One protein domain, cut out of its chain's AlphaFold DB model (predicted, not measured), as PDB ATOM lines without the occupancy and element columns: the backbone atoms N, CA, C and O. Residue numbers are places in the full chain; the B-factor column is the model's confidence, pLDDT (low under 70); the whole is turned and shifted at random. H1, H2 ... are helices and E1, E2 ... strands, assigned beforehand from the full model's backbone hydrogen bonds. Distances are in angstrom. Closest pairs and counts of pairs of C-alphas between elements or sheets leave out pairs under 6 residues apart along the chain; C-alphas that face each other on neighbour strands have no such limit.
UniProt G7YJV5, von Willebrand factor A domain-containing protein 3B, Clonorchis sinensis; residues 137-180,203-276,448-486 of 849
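What this domain is: This is residues 137 to 180, 203 to 276 and 448 to 486 of the 849 residues of the protein "von Willebrand factor A domain-containing protein 3B" of Clonorchis sinensis (UniProt G7YJV5). Two long helices, H3 and H5, lie side by side and run opposite ways, with a small sheet of three strands packed on H5 at its residues 469 to 478. From that sheet an arm, the two-stranded ribbon E2 and E3, runs away from the helices; short H1 packs on H5 at residues 449 to 453. The 157 printed residues hold five named helices and five named strands, in the order H1 H2 E1 E2 E3 E4 E5 H3 H4 H5, and the class is mixed, helices and strands. Both sheets are antiparallel, in the orders E1 - E5 - E4 and E2 - E3. The whole is extended, with a radius of gyration of the C-alphas of 25.7 A and spans of 93 by 47 by 22 A.

How they stand to each other: H1, residues 138 to 145, touches H5, residues 448 to 486, with residues 449 to 453 of H5 alone; the closest C-alphas are those of Ser 138 and Asp 449, 5.1 A apart. H2, residues 154 to 158, is close to H5 but not clearly touching, the closest C-alphas being those of Leu 154 and Ser 463, 5.7 A apart. E1, residues 162 to 164, is antiparallel to E5, residues 235 to 238, with N 163 and O 237 within hydrogen-bond range at 2.9 A. E2, residues 168 to 174, is antiparallel to E3, residues 211 to 217, with N 170 and O 215 at 2.9 A; both strands are apart from H5. E4, residues 226 to 229, and E5 form a hairpin, with N 238 and O 226 at 2.8 A. H5 only grazes this sheet of three, and the closest C-alphas of E4 and H5 are those of Ala 226 and Cys 474, 5.7 A apart. H3, residues 242 to 266, touches H5 at a shallow tilt of 12 degrees, opposite ways; the closest C-alphas are those of Leu 256 and Tyr 457, 5.8 A apart. H4, residues 271 to 274, is close to H3 but not clearly touching, with the closest C-alphas, those of Leu 266 and Glu 272, 5.7 A apart. In H2, H3 and H5 every O i to N i+4 pair is within hydrogen-bond range, in H1 3 of 4 are, and H4 is too short for such a pair.

Where its parts are: H1 begins with C-alpha 138 at (99.497, 112.272, 130.521). E2 and E3 measure 18.5 A and 18.4 A from first to last C-alpha, H3 35.8 A and H5 57.1 A. H5 ends with C-alpha 486 at (60.074, 149.328, 140.238).

The domain as a whole: The two C-alphas farthest apart, those of Thr 203 and Gly 269, are 93.3 A apart. Residues 181 to 202 and 277 to 447 are not printed, and the C-alphas across these cuts are 20.3 A and 11.2 A apart. Of the links that are printed whole, none is long. The mean pLDDT of the printed part is 78.1, and residues 165 to 180 and 203 to 224 are under 70.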
ATOM      1  N   SER A 137     104.341 111.461 130.948       90.12
ATOM      2  CA  SER A 137     103.031 110.784 130.905       90.12
ATOM      3  C   SER A 137     101.873 111.790 130.905       90.12
ATOM      4  O   SER A 137     102.025 112.922 131.377       90.12
ATOM      5  N   SER A 138     100.675 111.388 130.458       92.69
ATOM      6  CA  SER A 138      99.497 112.272 130.521       92.69
ATOM      7  C   SER A 138      99.144 112.668 131.949       92.69
ATOM      8  O   SER A 138      98.747 113.805 132.191       92.69
ATOM      9  N   LYS A 139      99.344 111.766 132.918       91.88
ATOM     10  CA  LYS A 139      99.142 112.057 134.344       91.88
ATOM     11  C   LYS A 139     100.054 113.187 134.835       91.88
ATOM     12  O   LYS A 139      99.578 114.108 135.489       91.88
ATOM     13  N   GLN A 140     101.346 113.142 134.506       92.12
ATOM     14  CA  GLN A 140     102.302 114.204 134.855       92.12
ATOM     15  C   GLN A 140     102.026 115.498 134.084       92.12
ATOM     16  O   GLN A 140     102.137 116.589 134.638       92.12
ATOM     17  N   TRP A 141     101.624 115.386 132.818       93.81
ATOM     18  CA  TRP A 141     101.251 116.537 132.004       93.81
ATOM     19  C   TRP A 141     100.044 117.274 132.605       93.81
ATOM     20  O   TRP A 141     100.100 118.489 132.790       93.81
ATOM     21  N   LEU A 142      99.009 116.545 133.034       94.00
ATOM     22  CA  LEU A 142      97.834 117.103 133.715       94.00
ATOM     23  C   LEU A 142      98.151 117.731 135.080       94.00
ATOM     24  O   LEU A 142      97.479 118.672 135.485       94.00
ATOM     25  N   GLN A 143      99.198 117.293 135.781       92.06
ATOM     26  CA  GLN A 143      99.624 117.963 137.019       92.06
ATOM     27  C   GLN A 143     100.138 119.390 136.783       92.06
ATOM     28  O   GLN A 143     100.141 120.191 137.715       92.06
ATOM     29  N   ARG A 144     100.568 119.721 135.558       90.62
ATOM     30  CA  ARG A 144     101.022 121.068 135.174       90.62
ATOM     31  C   ARG A 144      99.954 121.836 134.398       90.62
ATOM     32  O   ARG A 144      99.752 123.027 134.624       90.62
ATOM     33  N   HIS A 145      99.263 121.143 133.499       89.19
ATOM     34  CA  HIS A 145      98.362 121.733 132.508       89.19
ATOM     35  C   HIS A 145      96.882 121.417 132.744       89.19
ATOM     36  O   HIS A 145      96.046 121.898 131.994       89.19
ATOM     37  N   GLY A 146      96.527 120.628 133.758       89.81
ATOM     38  CA  GLY A 146      95.132 120.323 134.092       89.81
ATOM     39  C   GLY A 146      94.377 121.526 134.664       89.81
ATOM     40  O   GLY A 146      94.975 122.515 135.100       89.81
ATOM     41  N   LEU A 147      93.050 121.426 134.718       90.00
ATOM     42  CA  LEU A 147      92.157 122.485 135.191       90.00
ATOM     43  C   LEU A 147      92.490 122.880 136.631       90.00
ATOM     44  O   LEU A 147      92.611 124.066 136.933       90.00
ATOM     45  N   GLY A 148      92.702 121.898 137.511       86.81
ATOM     46  CA  GLY A 148      93.084 122.147 138.904       86.81
ATOM     47  C   GLY A 148      94.441 122.849 139.034       86.81
ATOM     48  O   GLY A 148      94.564 123.828 139.769       86.81
ATOM     49  N   ALA A 149      95.444 122.417 138.260       88.62
ATOM     50  CA  ALA A 149      96.778 123.026 138.255       88.62
ATOM     51  C   ALA A 149      96.742 124.493 137.792       88.62
ATOM     52  O   ALA A 149      97.443 125.347 138.333       88.62
ATOM     53  N   GLN A 150      95.862 124.798 136.839       86.56
ATOM     54  CA  GLN A 150      95.650 126.143 136.304       86.56
ATOM     55  C   GLN A 150      94.671 126.993 137.138       86.56
ATOM     56  O   GLN A 150      94.361 128.129 136.762       86.56
ATOM     57  N   ARG A 151      94.188 126.474 138.282       87.31
ATOM     58  CA  ARG A 151      93.163 127.104 139.141       87.31
ATOM     59  C   ARG A 151      91.894 127.469 138.360       87.31
ATOM     60  O   ARG A 151      91.345 128.562 138.504       87.31
ATOM     61  N   LEU A 152      91.486 126.562 137.478       88.38
ATOM     62  CA  LEU A 152      90.290 126.631 136.638       88.38
ATOM     63  C   LEU A 152      89.183 125.680 137.115       88.38
ATOM     64  O   LEU A 152      88.148 125.581 136.450       88.38
ATOM     65  N   ASP A 153      89.377 125.006 138.257       88.38
ATOM     66  CA  ASP A 153      88.297 124.272 138.917       88.38
ATOM     67  C   ASP A 153      87.127 125.222 139.194       88.38
ATOM     68  O   ASP A 153      87.314 126.377 139.591       88.38
ATOM     69  N   LEU A 154      85.905 124.727 138.996       86.62
ATOM     70  CA  LEU A 154      84.695 125.539 139.098       86.62
ATOM     71  C   LEU A 154      84.615 126.245 140.461       86.62
ATOM     72  O   LEU A 154      84.331 127.439 140.532       86.62
ATOM     73  N   PHE A 155      84.915 125.534 141.548       86.50
ATOM     74  CA  PHE A 155      84.841 126.089 142.900       86.50
ATOM     75  C   PHE A 155      85.955 127.096 143.203       86.50
ATOM     76  O   PHE A 155      85.712 128.054 143.933       86.50
ATOM     77  N   ASP A 156      87.147 126.927 142.625       84.75
ATOM     78  CA  ASP A 156      88.260 127.869 142.808       84.75
ATOM     79  C   ASP A 156      87.933 129.237 142.199       84.75
ATOM     80  O   ASP A 156      88.277 130.283 142.757       84.75
ATOM     81  N   VAL A 157      87.229 129.229 141.066       84.12
ATOM     82  CA  VAL A 157      86.771 130.445 140.389       84.12
ATOM     83  C   VAL A 157      85.555 131.036 141.101       84.12
ATOM     84  O   VAL A 157      85.511 132.241 141.354       84.12
ATOM     85  N   LEU A 158      84.596 130.198 141.504       83.88
ATOM     86  CA  LEU A 158      83.406 130.645 142.229       83.88
ATOM     87  C   LEU A 158      83.717 131.195 143.624       83.88
ATOM     88  O   LEU A 158      82.960 132.027 144.115       83.88
ATOM     89  N   ALA A 159      84.831 130.812 144.251       82.31
ATOM     90  CA  ALA A 159      85.240 131.349 145.550       82.31
ATOM     91  C   ALA A 159      85.414 132.880 145.532       82.31
ATOM     92  O   ALA A 159      85.188 133.538 146.541       82.31
ATOM     93  N   GLN A 160      85.764 133.460 144.379       77.12
ATOM     94  CA  GLN A 160      85.911 134.913 144.213       77.12
ATOM     95  C   GLN A 160      84.570 135.627 143.992       77.12
ATOM     96  O   GLN A 160      84.481 136.844 144.141       77.12
ATOM     97  N   ALA A 161      83.534 134.874 143.625       77.19
ATOM     98  CA  ALA A 161      82.221 135.369 143.231       77.19
ATOM     99  C   ALA A 161      81.094 134.854 144.146       77.19
ATOM    100  O   ALA A 161      79.922 134.916 143.769       77.19
ATOM    101  N   SER A 162      81.431 134.329 145.329       82.06
ATOM    102  CA  SER A 162      80.467 133.739 146.259       82.06
ATOM    103  C   SER A 162      80.660 134.191 147.703       82.06
ATOM    104  O   SER A 162      81.736 134.624 148.110       82.06
ATOM    105  N   PHE A 163      79.585 134.099 148.484       79.38
ATOM    106  CA  PHE A 163      79.578 134.357 149.921       79.38
ATOM    107  C   PHE A 163      78.664 133.360 150.640       79.38
ATOM    108  O   PHE A 163      77.709 132.836 150.066       79.38
ATOM    109  N   ARG A 164      78.976 133.049 151.902       76.75
ATOM    110  CA  ARG A 164      78.241 132.032 152.667       76.75
ATOM    111  C   ARG A 164      76.853 132.524 153.062       76.75
ATOM    112  O   ARG A 164      76.677 133.695 153.391       76.75
ATOM    113  N   HIS A 165      75.892 131.605 153.056       68.19
ATOM    114  CA  HIS A 165      74.612 131.823 153.712       68.19
ATOM    115  C   HIS A 165      74.827 131.856 155.232       68.19
ATOM    116  O   HIS A 165      75.480 130.965 155.778       68.19
ATOM    117  N   CYS A 166      74.310 132.886 155.902       60.16
ATOM    118  CA  CYS A 166      74.475 133.087 157.339       60.16
ATOM    119  C   CYS A 166      73.116 133.371 157.983       60.16
ATOM    120  O   CYS A 166      72.637 134.502 157.905       60.16
ATOM    121  N   ASP A 167      72.552 132.373 158.658       57.38
ATOM    122  CA  ASP A 167      71.452 132.561 159.607       57.38
ATOM    123  C   ASP A 167      72.031 132.848 160.997       57.38
ATOM    124  O   ASP A 167      73.070 132.298 161.376       57.38
ATOM    125  N   GLY A 168      71.400 133.749 161.753       49.41
ATOM    126  CA  GLY A 168      71.934 134.213 163.034       49.41
ATOM    127  C   GLY A 168      70.911 134.155 164.160       49.41
ATOM    128  O   GLY A 168      69.756 134.525 163.979       49.41
ATOM    129  N   MET A 169      71.349 133.760 165.358       43.88
ATOM    130  CA  MET A 169      70.627 134.070 166.593       43.88
ATOM    131  C   MET A 169      71.160 135.380 167.171       43.88
ATOM    132  O   MET A 169      72.363 135.521 167.386       43.88
ATOM    133  N   VAL A 170      70.267 136.339 167.415       46.88
ATOM    134  CA  VAL A 170      70.592 137.581 168.125       46.88
ATOM    135  C   VAL A 170      69.905 137.566 169.481       46.88
ATOM    136  O   VAL A 170      68.687 137.408 169.574       46.88
ATOM    137  N   ASP A 171      70.704 137.753 170.526       48.69
ATOM    138  CA  ASP A 171      70.257 137.872 171.910       48.69
ATOM    139  C   ASP A 171      69.628 139.250 172.137       48.69
ATOM    140  O   ASP A 171      70.314 140.263 172.289       48.69
ATOM    141  N   ILE A 172      68.297 139.305 172.140       53.31
ATOM    142  CA  ILE A 172      67.554 140.537 172.396       53.31
ATOM    143  C   ILE A 172      67.335 140.658 173.904       53.31
ATOM    144  O   ILE A 172      66.606 139.870 174.506       53.31
ATOM    145  N   LEU A 173      67.956 141.670 174.511       49.66
ATOM    146  CA  LEU A 173      67.813 141.983 175.931       49.66
ATOM    147  C   LEU A 173      66.461 142.664 176.210       49.66
ATOM    148  O   LEU A 173      66.127 143.684 175.592       49.66
ATOM    149  N   ARG A 174      65.676 142.110 177.144       51.50
ATOM    150  CA  ARG A 174      64.399 142.683 177.624       51.50
ATOM    151  C   ARG A 174      64.527 143.322 179.018       51.50
ATOM    152  O   ARG A 174      65.467 142.990 179.743       51.50
ATOM    153  N   PRO A 175      63.602 144.237 179.389       46.34
ATOM    154  CA  PRO A 175      63.566 144.845 180.719       46.34
ATOM    155  C   PRO A 175      63.501 143.790 181.840       46.34
ATOM    156  O   PRO A 175      62.839 142.766 181.654       46.34
ATOM    157  N   PRO A 176      64.128 144.043 183.005       49.88
ATOM    158  CA  PRO A 176      63.993 143.188 184.183       49.88
ATOM    159  C   PRO A 176      62.537 143.180 184.667       49.88
ATOM    160  O   PRO A 176      61.918 144.238 184.779       49.88
ATOM    161  N   THR A 177      61.978 142.006 184.958       50.62
ATOM    162  CA  THR A 177      60.626 141.868 185.526       50.62
ATOM    163  C   THR A 177      60.584 142.297 186.997       50.62
ATOM    164  O   THR A 177      61.498 141.988 187.763       50.62
ATOM    165  N   ASP A 178      59.497 142.964 187.412       45.91
ATOM    166  CA  ASP A 178      59.306 143.528 188.764       45.91
ATOM    167  C   ASP A 178      59.525 142.507 189.905       45.91
ATOM    168  O   ASP A 178      59.953 142.867 191.004       45.91
ATOM    169  N   GLU A 179      59.325 141.213 189.642       41.34
ATOM    170  CA  GLU A 179      59.516 140.136 190.625       41.34
ATOM    171  C   GLU A 179      60.977 139.939 191.081       41.34
ATOM    172  O   GLU A 179      61.225 139.530 192.220       41.34
ATOM    173  N   GLU A 180      61.968 140.269 190.248       41.94
ATOM    174  CA  GLU A 180      63.390 140.125 190.601       41.94
ATOM    175  C   GLU A 180      63.941 141.349 191.348       41.94
ATOM    176  O   GLU A 180      64.813 141.201 192.212       41.94
ATOM    177  N   THR A 203      79.819 149.688 196.688       37.47
ATOM    178  CA  THR A 203      80.731 149.455 195.555       37.47
ATOM    179  C   THR A 203      80.581 148.061 194.933       37.47
ATOM    180  O   THR A 203      81.576 147.433 194.572       37.47
ATOM    181  N   ALA A 204      79.358 147.541 194.813       38.56
ATOM    182  CA  ALA A 204      79.103 146.419 193.913       38.56
ATOM    183  C   ALA A 204      78.872 146.983 192.495       38.56
ATOM    184  O   ALA A 204      78.079 147.917 192.356       38.56
ATOM    185  N   PRO A 205      79.550 146.476 191.445       37.28
ATOM    186  CA  PRO A 205      79.274 146.887 190.071       37.28
ATOM    187  C   PRO A 205      77.788 146.685 189.758       37.28
ATOM    188  O   PRO A 205      77.243 145.630 190.081       37.28
ATOM    189  N   LEU A 206      77.146 147.669 189.124       45.84
ATOM    190  CA  LEU A 206      75.811 147.505 188.546       45.84
ATOM    191  C   LEU A 206      75.878 146.350 187.531       45.84
ATOM    192  O   LEU A 206      76.421 146.512 186.439       45.84
ATOM    193  N   VAL A 207      75.406 145.161 187.910       39.22
ATOM    194  CA  VAL A 207      75.258 144.030 186.986       39.22
ATOM    195  C   VAL A 207      73.941 144.244 186.233       39.22
ATOM    196  O   VAL A 207      72.924 144.463 186.892       39.22
ATOM    197  N   PRO A 208      73.912 144.216 184.888       41.81
ATOM    198  CA  PRO A 208      72.666 144.365 184.147       41.81
ATOM    199  C   PRO A 208      71.738 143.180 184.433       41.81
ATOM    200  O   PRO A 208      72.068 142.044 184.103       41.81
ATOM    201  N   SER A 209      70.561 143.442 184.996       42.06
ATOM    202  CA  SER A 209      69.497 142.450 185.228       42.06
ATOM    203  C   SER A 209      68.739 142.068 183.940       42.06
ATOM    204  O   SER A 209      67.549 141.768 183.979       42.06
ATOM    205  N   ALA A 210      69.381 142.174 182.772       46.59
ATOM    206  CA  ALA A 210      68.726 142.047 181.475       46.59
ATOM    207  C   ALA A 210      68.544 140.572 181.080       46.59
ATOM    208  O   ALA A 210      69.510 139.809 181.025       46.59
ATOM    209  N   ILE A 211      67.306 140.174 180.777       52.09
ATOM    210  CA  ILE A 211      66.963 138.806 180.363       52.09
ATOM    211  C   ILE A 211      67.343 138.625 178.887       52.09
ATOM    212  O   ILE A 211      66.864 139.372 178.029       52.09
ATOM    213  N   ILE A 212      68.192 137.635 178.592       53.03
ATOM    214  CA  ILE A 212      68.593 137.252 177.229       53.03
ATOM    215  C   ILE A 212      67.468 136.437 176.574       53.03
ATOM    216  O   ILE A 212      67.150 135.339 177.033       53.03
ATOM    217  N   HIS A 213      66.885 136.945 175.483       51.12
ATOM    218  CA  HIS A 213      66.011 136.162 174.605       51.12
ATOM    219  C   HIS A 213      66.653 135.965 173.224       51.12
ATOM    220  O   HIS A 213      66.690 136.920 172.442       51.12
ATOM    221  N   PRO A 214      67.102 134.745 172.882       47.75
ATOM    222  CA  PRO A 214      67.636 134.466 171.555       47.75
ATOM    223  C   PRO A 214      66.505 134.515 170.518       47.75
ATOM    224  O   PRO A 214      65.516 133.787 170.625       47.75
ATOM    225  N   LYS A 215      66.634 135.384 169.511       45.28
ATOM    226  CA  LYS A 215      65.731 135.451 168.354       45.28
ATOM    227  C   LYS A 215      66.462 134.966 167.106       45.28
ATOM    228  O   LYS A 215      67.527 135.484 166.781       45.28
ATOM    229  N   HIS A 216      65.866 134.004 166.403       45.41
ATOM    230  CA  HIS A 216      66.335 133.569 165.088       45.41
ATOM    231  C   HIS A 216      66.056 134.661 164.050       45.41
ATOM    232  O   HIS A 216      64.936 135.177 163.974       45.41
ATOM    233  N   ILE A 217      67.078 135.039 163.290       52.19
ATOM    234  CA  ILE A 217      66.989 135.969 162.169       52.19
ATOM    235  C   ILE A 217      67.463 135.214 160.934       52.19
ATOM    236  O   ILE A 217      68.645 134.878 160.819       52.19
ATOM    237  N   ASP A 218      66.524 134.983 160.026       49.12
ATOM    238  CA  ASP A 218      66.796 134.374 158.730       49.12
ATOM    239  C   ASP A 218      67.539 135.371 157.829       49.12
ATOM    240  O   ASP A 218      67.282 136.586 157.856       49.12
ATOM    241  N   ALA A 219      68.454 134.867 157.002       56.56
ATOM    242  CA  ALA A 219      69.171 135.690 156.040       56.56
ATOM    243  C   ALA A 219      68.206 136.387 155.051       56.56
ATOM    244  O   ALA A 219      67.487 135.754 154.274       56.56
ATOM    245  N   CYS A 220      68.212 137.722 155.048       53.38
ATOM    246  CA  CYS A 220      67.383 138.548 154.164       53.38
ATOM    247  C   CYS A 220      68.037 138.744 152.781       53.38
ATOM    248  O   CYS A 220      69.261 138.780 152.669       53.38
ATOM    249  N   TYR A 221      67.224 138.936 151.734       60.16
ATOM    250  CA  TYR A 221      67.649 139.178 150.337       60.16
ATOM    251  C   TYR A 221      68.371 138.015 149.636       60.16
ATOM    252  O   TYR A 221      68.984 138.200 148.584       60.16
ATOM    253  N   CYS A 222      68.282 136.805 150.194       63.59
ATOM    254  CA  CYS A 222      68.808 135.584 149.580       63.59
ATOM    255  C   CYS A 222      68.186 135.299 148.207       63.59
ATOM    256  O   CYS A 222      68.850 134.791 147.313       63.59
ATOM    257  N   ASP A 223      66.926 135.684 148.014       66.12
ATOM    258  CA  ASP A 223      66.167 135.545 146.769       66.12
ATOM    259  C   ASP A 223      66.779 136.290 145.572       66.12
ATOM    260  O   ASP A 223      66.394 136.030 144.439       66.12
ATOM    261  N   GLN A 224      67.739 137.189 145.791       69.25
ATOM    262  CA  GLN A 224      68.385 137.966 144.729       69.25
ATOM    263  C   GLN A 224      69.640 137.295 144.154       69.25
ATOM    264  O   GLN A 224      70.190 137.786 143.165       69.25
ATOM    265  N   PHE A 225      70.094 136.188 144.747       77.75
ATOM    266  CA  PHE A 225      71.345 135.519 144.389       77.75
ATOM    267  C   PHE A 225      71.121 134.060 143.986       77.75
ATOM    268  O   PHE A 225      70.212 133.381 144.467       77.75
ATOM    269  N   ALA A 226      71.967 133.561 143.083       81.00
ATOM    270  CA  ALA A 226      71.961 132.147 142.735       81.00
ATOM    271  C   ALA A 226      72.572 131.341 143.890       81.00
ATOM    272  O   ALA A 226      73.546 131.777 144.499       81.00
ATOM    273  N   HIS A 227      72.037 130.155 144.175       81.00
ATOM    274  CA  HIS A 227      72.508 129.321 145.282       81.00
ATOM    275  C   HIS A 227      73.187 128.058 144.764       81.00
ATOM    276  O   HIS A 227      72.660 127.374 143.882       81.00
ATOM    277  N   ILE A 228      74.324 127.705 145.363       82.81
ATOM    278  CA  ILE A 228      74.976 126.410 145.151       82.81
ATOM    279  C   ILE A 228      75.330 125.762 146.486       82.81
ATOM    280  O   ILE A 228      75.532 126.437 147.496       82.81
ATOM    281  N   ILE A 229      75.443 124.438 146.470       82.06
ATOM    282  CA  ILE A 229      75.986 123.669 147.588       82.06
ATOM    283  C   ILE A 229      77.505 123.598 147.412       82.06
ATOM    284  O   ILE A 229      77.997 123.145 146.377       82.06
ATOM    285  N   TRP A 230      78.243 124.071 148.411       84.00
ATOM    286  CA  TRP A 230      79.704 124.033 148.436       84.00
ATOM    287  C   TRP A 230      80.238 122.619 148.697       84.00
ATOM    288  O   TRP A 230      79.487 121.718 149.072       84.00
ATOM    289  N   LYS A 231      81.561 122.432 148.565       83.00
ATOM    290  CA  LYS A 231      82.249 121.151 148.835       83.00
ATOM    291  C   LYS A 231      81.930 120.591 150.238       83.00
ATOM    292  O   LYS A 231      81.810 119.381 150.392       83.00
ATOM    293  N   ASP A 232      81.690 121.471 151.213       80.88
ATOM    294  CA  ASP A 232      81.403 121.125 152.615       80.88
ATOM    295  C   ASP A 232      79.902 120.917 152.913       80.88
ATOM    296  O   ASP A 232      79.501 120.802 154.068       80.88
ATOM    297  N   GLY A 233      79.039 120.937 151.890       76.62
ATOM    298  CA  GLY A 233      77.584 120.835 152.049       76.62
ATOM    299  C   GLY A 233      76.885 122.139 152.457       76.62
ATOM    300  O   GLY A 233      75.660 122.170 152.535       76.62
ATOM    301  N   GLN A 234      77.635 123.223 152.682       77.75
ATOM    302  CA  GLN A 234      77.085 124.544 153.012       77.75
ATOM    303  C   GLN A 234      76.452 125.221 151.791       77.75
ATOM    304  O   GLN A 234      76.973 125.119 150.680       77.75
ATOM    305  N   VAL A 235      75.360 125.959 152.002       78.69
ATOM    306  CA  VAL A 235      74.743 126.789 150.958       78.69
ATOM    307  C   VAL A 235      75.529 128.091 150.819       78.69
ATOM    308  O   VAL A 235      75.773 128.791 151.805       78.69
ATOM    309  N   VAL A 236      75.923 128.427 149.593       80.25
ATOM    310  CA  VAL A 236      76.560 129.707 149.278       80.25
ATOM    311  C   VAL A 236      75.792 130.437 148.188       80.25
ATOM    312  O   VAL A 236      75.256 129.832 147.256       80.25
ATOM    313  N   HIS A 237      75.772 131.754 148.325       81.25
ATOM    314  CA  HIS A 237      75.232 132.694 147.361       81.25
ATOM    315  C   HIS A 237      76.303 133.028 146.337       81.25
ATOM    316  O   HIS A 237      77.450 133.279 146.700       81.25
ATOM    317  N   VAL A 238      75.938 133.037 145.063       84.25
ATOM    318  CA  VAL A 238      76.847 133.222 143.935       84.25
ATOM    319  C   VAL A 238      76.348 134.359 143.058       84.25
ATOM    320  O   VAL A 238      75.157 134.448 142.756       84.25
ATOM    321  N   GLN A 239      77.279 135.201 142.607       82.94
ATOM    322  CA  GLN A 239      77.012 136.256 141.639       82.94
ATOM    323  C   GLN A 239      78.020 136.222 140.486       82.94
ATOM    324  O   GLN A 239      79.123 136.765 140.566       82.94
ATOM    325  N   VAL A 240      77.618 135.614 139.369       84.56
ATOM    326  CA  VAL A 240      78.426 135.550 138.146       84.56
ATOM    327  C   VAL A 240      78.031 136.678 137.196       84.56
ATOM    328  O   VAL A 240      76.906 136.730 136.700       84.56
ATOM    329  N   THR A 241      78.969 137.581 136.911       81.12
ATOM    330  CA  THR A 241      78.785 138.635 135.906       81.12
ATOM    331  C   THR A 241      79.128 138.109 134.503       81.12
ATOM    332  O   THR A 241      79.884 137.140 134.378       81.12
ATOM    333  N   PRO A 242      78.622 138.740 133.425       80.25
ATOM    334  CA  PRO A 242      79.024 138.395 132.059       80.25
ATOM    335  C   PRO A 242      80.542 138.463 131.843       80.25
ATOM    336  O   PRO A 242      81.097 137.594 131.178       80.25
ATOM    337  N   GLU A 243      81.215 139.435 132.466       80.38
ATOM    338  CA  GLU A 243      82.673 139.584 132.396       80.38
ATOM    339  C   GLU A 243      83.417 138.454 133.112       80.38
ATOM    340  O   GLU A 243      84.340 137.871 132.541       80.38
ATOM    341  N   HIS A 244      82.977 138.074 134.320       79.25
ATOM    342  CA  HIS A 244      83.547 136.926 135.032       79.25
ATOM    343  C   HIS A 244      83.413 135.640 134.212       79.25
ATOM    344  O   HIS A 244      84.375 134.881 134.094       79.25
ATOM    345  N   TYR A 245      82.246 135.417 133.598       86.56
ATOM    346  CA  TYR A 245      82.038 134.281 132.704       86.56
ATOM    347  C   TYR A 245      82.954 134.344 131.476       86.56
ATOM    348  O   TYR A 245      83.583 133.345 131.151       86.56
ATOM    349  N   ARG A 246      83.059 135.497 130.801       85.00
ATOM    350  CA  ARG A 246      83.867 135.652 129.581       85.00
ATOM    351  C   ARG A 246      85.341 135.333 129.831       85.00
ATOM    352  O   ARG A 246      85.939 134.580 129.064       85.00
ATOM    353  N   LEU A 247      85.907 135.855 130.921       85.81
ATOM    354  CA  LEU A 247      87.298 135.593 131.295       85.81
ATOM    355  C   LEU A 247      87.523 134.117 131.651       85.81
ATOM    356  O   LEU A 247      88.497 133.514 131.200       85.81
ATOM    357  N   TYR A 248      86.611 133.527 132.431       87.62
ATOM    358  CA  TYR A 248      86.658 132.103 132.753       87.62
ATOM    359  C   TYR A 248      86.585 131.240 131.490       87.62
ATOM    360  O   TYR A 248      87.432 130.373 131.284       87.62
ATOM    361  N   ALA A 249      85.623 131.535 130.613       87.50
ATOM    362  CA  ALA A 249      85.389 130.790 129.390       87.50
ATOM    363  C   ALA A 249      86.605 130.811 128.464       87.50
ATOM    364  O   ALA A 249      87.021 129.759 127.992       87.50
ATOM    365  N   ARG A 250      87.239 131.977 128.281       89.00
ATOM    366  CA  ARG A 250      88.467 132.110 127.479       89.00
ATOM    367  C   ARG A 250      89.589 131.213 128.005       89.00
ATOM    368  O   ARG A 250      90.228 130.505 127.231       89.00
ATOM    369  N   ARG A 251      89.813 131.218 129.324       90.25
ATOM    370  CA  ARG A 251      90.882 130.432 129.962       90.25
ATOM    371  C   ARG A 251      90.614 128.930 129.896       90.25
ATOM    372  O   ARG A 251      91.527 128.173 129.580       90.25
ATOM    373  N   VAL A 252      89.380 128.500 130.160       90.88
ATOM    374  CA  VAL A 252      89.018 127.080 130.054       90.88
ATOM    375  C   VAL A 252      89.057 126.619 128.604       90.88
ATOM    376  O   VAL A 252      89.622 125.568 128.344       90.88
ATOM    377  N   GLN A 253      88.566 127.409 127.647       92.19
ATOM    378  CA  GLN A 253      88.636 127.058 126.228       92.19
ATOM    379  C   GLN A 253      90.087 126.882 125.759       92.19
ATOM    380  O   GLN A 253      90.399 125.896 125.102       92.19
ATOM    381  N   ALA A 254      90.996 127.784 126.147       90.88
ATOM    382  CA  ALA A 254      92.419 127.639 125.843       90.88
ATOM    383  C   ALA A 254      93.011 126.346 126.439       90.88
ATOM    384  O   ALA A 254      93.777 125.646 125.776       90.88
ATOM    385  N   ASN A 255      92.621 125.999 127.669       92.44
ATOM    386  CA  ASN A 255      93.045 124.768 128.328       92.44
ATOM    387  C   ASN A 255      92.488 123.507 127.643       92.44
ATOM    388  O   ASN A 255      93.233 122.564 127.386       92.44
ATOM    389  N   LEU A 256      91.206 123.520 127.272       93.25
ATOM    390  CA  LEU A 256      90.561 122.455 126.506       93.25
ATOM    391  C   LEU A 256      91.259 122.244 125.160       93.25
ATOM    392  O   LEU A 256      91.551 121.106 124.802       93.25
ATOM    393  N   THR A 257      91.615 123.324 124.459       94.25
ATOM    394  CA  THR A 257      92.409 123.254 123.226       94.25
ATOM    395  C   THR A 257      93.777 122.613 123.468       94.25
ATOM    396  O   THR A 257      94.217 121.798 122.661       94.25
ATOM    397  N   ALA A 258      94.457 122.927 124.576       92.12
ATOM    398  CA  ALA A 258      95.732 122.296 124.923       92.12
ATOM    399  C   ALA A 258      95.578 120.788 125.204       92.12
ATOM    400  O   ALA A 258      96.370 119.988 124.703       92.12
ATOM    401  N   ILE A 259      94.535 120.388 125.941       93.06
ATOM    402  CA  ILE A 259      94.215 118.975 126.193       93.06
ATOM    403  C   ILE A 259      93.898 118.251 124.878       93.06
ATOM    404  O   ILE A 259      94.419 117.162 124.646       93.06
ATOM    405  N   GLN A 260      93.100 118.857 123.995       93.19
ATOM    406  CA  GLN A 260      92.767 118.273 122.696       93.19
ATOM    407  C   GLN A 260      94.017 118.095 121.828       93.19
ATOM    408  O   GLN A 260      94.255 117.002 121.321       93.19
ATOM    409  N   LYS A 261      94.883 119.115 121.748       92.38
ATOM    410  CA  LYS A 261      96.182 119.011 121.064       92.38
ATOM    411  C   LYS A 261      97.037 117.880 121.636       92.38
ATOM    412  O   LYS A 261      97.701 117.175 120.880       92.38
ATOM    413  N   ARG A 262      97.012 117.670 122.958       93.50
ATOM    414  CA  ARG A 262      97.734 116.566 123.606       93.50
ATOM    415  C   ARG A 262      97.142 115.196 123.259       93.50
ATOM    416  O   ARG A 262      97.910 114.264 123.027       93.50
ATOM    417  N   ILE A 263      95.816 115.070 123.192       91.50
ATOM    418  CA  ILE A 263      95.135 113.851 122.723       91.50
ATOM    419  C   ILE A 263      95.534 113.562 121.272       91.50
ATOM    420  O   ILE A 263      95.961 112.453 120.964       91.50
ATOM    421  N   ASP A 264      95.464 114.565 120.397       91.19
ATOM    422  CA  ASP A 264      95.821 114.416 118.986       91.19
ATOM    423  C   ASP A 264      97.297 114.043 118.809       91.19
ATOM    424  O   ASP A 264      97.632 113.270 117.916       91.19
ATOM    425  N   TRP A 265      98.180 114.556 119.671       91.19
ATOM    426  CA  TRP A 265      99.600 114.202 119.698       91.19
ATOM    427  C   TRP A 265      99.841 112.743 120.120       91.19
ATOM    428  O   TRP A 265     100.696 112.077 119.537       91.19
ATOM    429  N   LEU A 266      99.073 112.215 121.082       90.75
ATOM    430  CA  LEU A 266      99.143 110.799 121.476       90.75
ATOM    431  C   LEU A 266      98.608 109.855 120.393       90.75
ATOM    432  O   LEU A 266      99.049 108.715 120.305       90.75
ATOM    433  N   CYS A 267      97.693 110.327 119.551       87.69
ATOM    434  CA  CYS A 267      97.097 109.552 118.460       87.69
ATOM    435  C   CYS A 267      97.929 109.563 117.160       87.69
ATOM    436  O   CYS A 267      97.389 109.245 116.102       87.69
ATOM    437  N   ARG A 268      99.210 109.962 117.198       88.81
ATOM    438  CA  ARG A 268     100.084 110.078 116.015       88.81
ATOM    439  C   ARG A 268     101.361 109.245 116.151       88.81
ATOM    440  O   ARG A 268     101.896 109.064 117.245       88.81
ATOM    441  N   GLY A 269     101.893 108.809 115.009       90.62
ATOM    442  CA  GLY A 269     103.222 108.198 114.914       90.62
ATOM    443  C   GLY A 269     103.326 106.885 115.691       90.62
ATOM    444  O   GLY A 269     102.460 106.017 115.580       90.62
ATOM    445  N   SER A 270     104.389 106.736 116.477       93.06
ATOM    446  CA  SER A 270     104.612 105.584 117.363       93.06
ATOM    447  C   SER A 270     103.721 105.580 118.615       93.06
ATOM    448  O   SER A 270     103.456 104.519 119.184       93.06
ATOM    449  N   ARG A 271     103.227 106.752 119.034       92.81
ATOM    450  CA  ARG A 271     102.508 106.949 120.306       92.81
ATOM    451  C   ARG A 271     101.112 106.349 120.307       92.81
ATOM    452  O   ARG A 271     100.630 105.962 121.365       92.81
ATOM    453  N   GLU A 272     100.487 106.216 119.141       91.06
ATOM    454  CA  GLU A 272      99.156 105.609 119.049       91.06
ATOM    455  C   GLU A 272      99.160 104.152 119.543       91.06
ATOM    456  O   GLU A 272      98.208 103.715 120.189       91.06
ATOM    457  N   LEU A 273     100.256 103.428 119.277       92.62
ATOM    458  CA  LEU A 273     100.418 102.022 119.626       92.62
ATOM    459  C   LEU A 273     101.139 101.856 120.964       92.62
ATOM    460  O   LEU A 273     100.638 101.162 121.841       92.62
ATOM    461  N   PHE A 274     102.302 102.489 121.127       93.62
ATOM    462  CA  PHE A 274     103.164 102.281 122.297       93.62
ATOM    463  C   PHE A 274     102.892 103.258 123.448       93.62
ATOM    464  O   PHE A 274     103.409 103.074 124.548       93.62
ATOM    465  N   GLY A 275     102.099 104.305 123.214       92.44
ATOM    466  CA  GLY A 275     101.983 105.428 124.136       92.44
ATOM    467  C   GLY A 275     103.263 106.268 124.193       92.44
ATOM    468  O   GLY A 275     104.146 106.190 123.333       92.44
ATOM    469  N   THR A 276     103.353 107.119 125.214       92.88
ATOM    470  CA  THR A 276     104.579 107.866 125.519       92.88
ATOM    471  C   THR A 276     105.506 106.993 126.343       92.88
ATOM    472  O   THR A 276     105.140 106.647 127.463       92.88
ATOM    473  N   GLU A 448      94.888 104.338 129.138       90.44
ATOM    474  CA  GLU A 448      94.853 105.107 130.379       90.44
ATOM    475  C   GLU A 448      95.180 106.589 130.164       90.44
ATOM    476  O   GLU A 448      94.450 107.459 130.644       90.44
ATOM    477  N   ASP A 449      96.217 106.879 129.380       91.19
ATOM    478  CA  ASP A 449      96.651 108.245 129.089       91.19
ATOM    479  C   ASP A 449      95.590 109.052 128.318       91.19
ATOM    480  O   ASP A 449      95.420 110.246 128.574       91.19
ATOM    481  N   ILE A 450      94.837 108.410 127.419       91.50
ATOM    482  CA  ILE A 450      93.736 109.037 126.667       91.50
ATOM    483  C   ILE A 450      92.512 109.230 127.564       91.50
ATOM    484  O   ILE A 450      91.905 110.303 127.558       91.50
ATOM    485  N   ARG A 451      92.183 108.224 128.379       91.69
ATOM    486  CA  ARG A 451      91.072 108.264 129.335       91.69
ATOM    487  C   ARG A 451      91.220 109.417 130.321       91.69
ATOM    488  O   ARG A 451      90.251 110.134 130.566       91.69
ATOM    489  N   LEU A 452      92.422 109.615 130.871       93.75
ATOM    490  CA  LEU A 452      92.719 110.713 131.798       93.75
ATOM    491  C   LEU A 452      92.499 112.081 131.141       93.75
ATOM    492  O   LEU A 452      91.799 112.924 131.698       93.75
ATOM    493  N   LEU A 453      93.033 112.284 129.933       94.50
ATOM    494  CA  LEU A 453      92.876 113.542 129.199       94.50
ATOM    495  C   LEU A 453      91.415 113.805 128.813       94.50
ATOM    496  O   LEU A 453      90.923 114.915 128.996       94.50
ATOM    497  N   ARG A 454      90.684 112.790 128.334       93.31
ATOM    498  CA  ARG A 454      89.254 112.920 128.000       93.31
ATOM    499  C   ARG A 454      88.392 113.173 129.233       93.31
ATOM    500  O   ARG A 454      87.415 113.916 129.142       93.31
ATOM    501  N   ALA A 455      88.724 112.573 130.376       92.50
ATOM    502  CA  ALA A 455      88.034 112.839 131.634       92.50
ATOM    503  C   ALA A 455      88.201 114.305 132.061       92.50
ATOM    504  O   ALA A 455      87.201 114.954 132.379       92.50
ATOM    505  N   GLU A 456      89.423 114.840 131.983       94.88
ATOM    506  CA  GLU A 456      89.706 116.254 132.261       94.88
ATOM    507  C   GLU A 456      89.000 117.180 131.256       94.88
ATOM    508  O   GLU A 456      88.335 118.139 131.643       94.88
ATOM    509  N   TYR A 457      89.049 116.854 129.962       94.50
ATOM    510  CA  TYR A 457      88.371 117.614 128.909       94.50
ATOM    511  C   TYR A 457      86.855 117.716 129.157       94.50
ATOM    512  O   TYR A 457      86.266 118.798 129.134       94.50
ATOM    513  N   ARG A 458      86.208 116.586 129.481       94.00
ATOM    514  CA  ARG A 458      84.780 116.541 129.842       94.00
ATOM    515  C   ARG A 458      84.482 117.312 131.129       94.00
ATOM    516  O   ARG A 458      83.401 117.886 131.259       94.00
ATOM    517  N   LEU A 459      85.399 117.318 132.097       93.00
ATOM    518  CA  LEU A 459      85.261 118.125 133.309       93.00
ATOM    519  C   LEU A 459      85.267 119.624 132.980       93.00
ATOM    520  O   LEU A 459      84.415 120.352 133.492       93.00
ATOM    521  N   GLY A 460      86.156 120.071 132.093       92.62
ATOM    522  CA  GLY A 460      86.215 121.467 131.658       92.62
ATOM    523  C   GLY A 460      84.950 121.904 130.916       92.62
ATOM    524  O   GLY A 460      84.386 122.943 131.251       92.62
ATOM    525  N   LEU A 461      84.428 121.072 130.003       92.81
ATOM    526  CA  LEU A 461      83.153 121.337 129.319       92.81
ATOM    527  C   LEU A 461      81.975 121.472 130.294       92.81
ATOM    528  O   LEU A 461      81.230 122.447 130.226       92.81
ATOM    529  N   ARG A 462      81.839 120.543 131.250       92.31
ATOM    530  CA  ARG A 462      80.789 120.628 132.282       92.31
ATOM    531  C   ARG A 462      80.936 121.868 133.158       92.31
ATOM    532  O   ARG A 462      79.940 122.441 133.584       92.31
ATOM    533  N   SER A 463      82.167 122.285 133.440       90.75
ATOM    534  CA  SER A 463      82.419 123.478 134.252       90.75
ATOM    535  C   SER A 463      82.062 124.763 133.494       90.75
ATOM    536  O   SER A 463      81.477 125.670 134.085       90.75
ATOM    537  N   LEU A 464      82.327 124.820 132.181       90.88
ATOM    538  CA  LEU A 464      81.871 125.898 131.295       90.88
ATOM    539  C   LEU A 464      80.347 126.001 131.256       90.88
ATOM    540  O   LEU A 464      79.804 127.081 131.486       90.88
ATOM    541  N   GLU A 465      79.674 124.879 130.998       91.38
ATOM    542  CA  GLU A 465      78.212 124.792 130.969       91.38
ATOM    543  C   GLU A 465      77.623 125.251 132.305       91.38
ATOM    544  O   GLU A 465      76.800 126.165 132.350       91.38
ATOM    545  N   ARG A 466      78.149 124.728 133.419       89.06
ATOM    546  CA  ARG A 466      77.676 125.097 134.753       89.06
ATOM    547  C   ARG A 466      77.886 126.577 135.076       89.06
ATOM    548  O   ARG A 466      77.035 127.198 135.712       89.06
ATOM    549  N   MET A 467      79.000 127.165 134.648       88.62
ATOM    550  CA  MET A 467      79.256 128.596 134.830       88.62
ATOM    551  C   MET A 467      78.326 129.458 133.956       88.62
ATOM    552  O   MET A 467      77.925 130.545 134.379       88.62
ATOM    553  N   ALA A 468      77.953 128.980 132.762       87.06
ATOM    554  CA  ALA A 468      76.980 129.640 131.893       87.06
ATOM    555  C   ALA A 468      75.572 129.630 132.510       87.06
ATOM    556  O   ALA A 468      74.933 130.681 132.571       87.06
ATOM    557  N   GLU A 469      75.134 128.487 133.047       89.56
ATOM    558  CA  GLU A 469      73.871 128.369 133.787       89.56
ATOM    559  C   GLU A 469      73.819 129.351 134.965       89.56
ATOM    560  O   GLU A 469      72.846 130.088 135.128       89.56
ATOM    561  N   LEU A 470      74.894 129.421 135.764       88.12
ATOM    562  CA  LEU A 470      74.978 130.344 136.901       88.12
ATOM    563  C   LEU A 470      74.921 131.811 136.466       88.12
ATOM    564  O   LEU A 470      74.248 132.613 137.112       88.12
ATOM    565  N   ARG A 471      75.592 132.173 135.368       88.88
ATOM    566  CA  ARG A 471      75.523 133.519 134.779       88.88
ATOM    567  C   ARG A 471      74.092 133.878 134.381       88.88
ATOM    568  O   ARG A 471      73.641 134.991 134.665       88.88
ATOM    569  N   ASP A 472      73.396 132.971 133.706       85.94
ATOM    570  CA  ASP A 472      72.046 133.232 133.206       85.94
ATOM    571  C   ASP A 472      71.030 133.313 134.346       85.94
ATOM    572  O   ASP A 472      70.186 134.213 134.346       85.94
ATOM    573  N   GLU A 473      71.194 132.489 135.381       84.31
ATOM    574  CA  GLU A 473      70.388 132.566 136.597       84.31
ATOM    575  C   GLU A 473      70.635 133.871 137.369       84.31
ATOM    576  O   GLU A 473      69.685 134.568 137.726       84.31
ATOM    577  N   CYS A 474      71.895 134.293 137.535       83.94
ATOM    578  CA  CYS A 474      72.217 135.590 138.145       83.94
ATOM    579  C   CYS A 474      71.587 136.755 137.365       83.94
ATOM    580  O   CYS A 474      71.052 137.698 137.951       83.94
ATOM    581  N   ARG A 475      71.612 136.691 136.028       83.06
ATOM    582  CA  ARG A 475      70.981 137.695 135.158       83.06
ATOM    583  C   ARG A 475      69.459 137.701 135.310       83.06
ATOM    584  O   ARG A 475      68.857 138.775 135.275       83.06
ATOM    585  N   ARG A 476      68.835 136.531 135.452       85.31
ATOM    586  CA  ARG A 476      67.389 136.387 135.668       85.31
ATOM    587  C   ARG A 476      66.974 137.017 137.000       85.31
ATOM    588  O   ARG A 476      66.092 137.875 137.005       85.31
ATOM    589  N   LEU A 477      67.664 136.670 138.085       81.38
ATOM    590  CA  LEU A 477      67.406 137.192 139.432       81.38
ATOM    591  C   LEU A 477      67.611 138.710 139.522       81.38
ATOM    592  O   LEU A 477      66.796 139.411 140.116       81.38
ATOM    593  N   ALA A 478      68.635 139.248 138.850       79.62
ATOM    594  CA  ALA A 478      68.854 140.693 138.768       79.62
ATOM    595  C   ALA A 478      67.708 141.440 138.051       79.62
ATOM    596  O   ALA A 478      67.355 142.558 138.425       79.62
ATOM    597  N   LYS A 479      67.100 140.837 137.017       81.44
ATOM    598  CA  LYS A 479      65.928 141.418 136.335       81.44
ATOM    599  C   LYS A 479      64.681 141.371 137.217       81.44
ATOM    600  O   LYS A 479      63.916 142.336 137.243       81.44
ATOM    601  N   GLU A 480      64.479 140.264 137.925       80.69
ATOM    602  CA  GLU A 480      63.343 140.063 138.825       80.69
ATOM    603  C   GLU A 480      63.379 141.046 140.003       80.69
ATOM    604  O   GLU A 480      62.400 141.756 140.251       80.69
ATOM    605  N   SER A 481      64.536 141.191 140.653       76.69
ATOM    606  CA  SER A 481      64.723 142.142 141.752       76.69
ATOM    607  C   SER A 481      64.512 143.594 141.304       76.69
ATOM    608  O   SER A 481      63.812 144.355 141.980       76.69
ATOM    609  N   ALA A 482      65.004 143.976 140.119       77.75
ATOM    610  CA  ALA A 482      64.765 145.299 139.539       77.75
ATOM    611  C   ALA A 482      63.274 145.559 139.241       77.75
ATOM    612  O   ALA A 482      62.781 146.675 139.438       77.75
ATOM    613  N   LEU A 483      62.527 144.543 138.791       78.56
ATOM    614  CA  LEU A 483      61.084 144.653 138.563       78.56
ATOM    615  C   LEU A 483      60.320 144.852 139.878       78.56
ATOM    616  O   LEU A 483      59.444 145.719 139.949       78.56
ATOM    617  N   ILE A 484      60.671 144.098 140.924       75.12
ATOM    618  CA  ILE A 484      60.082 144.232 142.264       75.12
ATOM    619  C   ILE A 484      60.341 145.637 142.820       75.12
ATOM    620  O   ILE A 484      59.415 146.293 143.301       75.12
ATOM    621  N   GLN A 485      61.567 146.150 142.690       71.50
ATOM    622  CA  GLN A 485      61.908 147.510 143.117       71.50
ATOM    623  C   GLN A 485      61.110 148.579 142.354       71.50
ATOM    624  O   GLN A 485      60.602 149.519 142.965       71.50
ATOM    625  N   ARG A 486      60.920 148.421 141.035       72.75
ATOM    626  CA  ARG A 486      60.074 149.328 140.238       72.75
ATOM    627  C   ARG A 486      58.609 149.294 140.680       72.75
ATOM    628  O   ARG A 486      57.997 150.353 140.789       72.75
TER     629      ARG A 486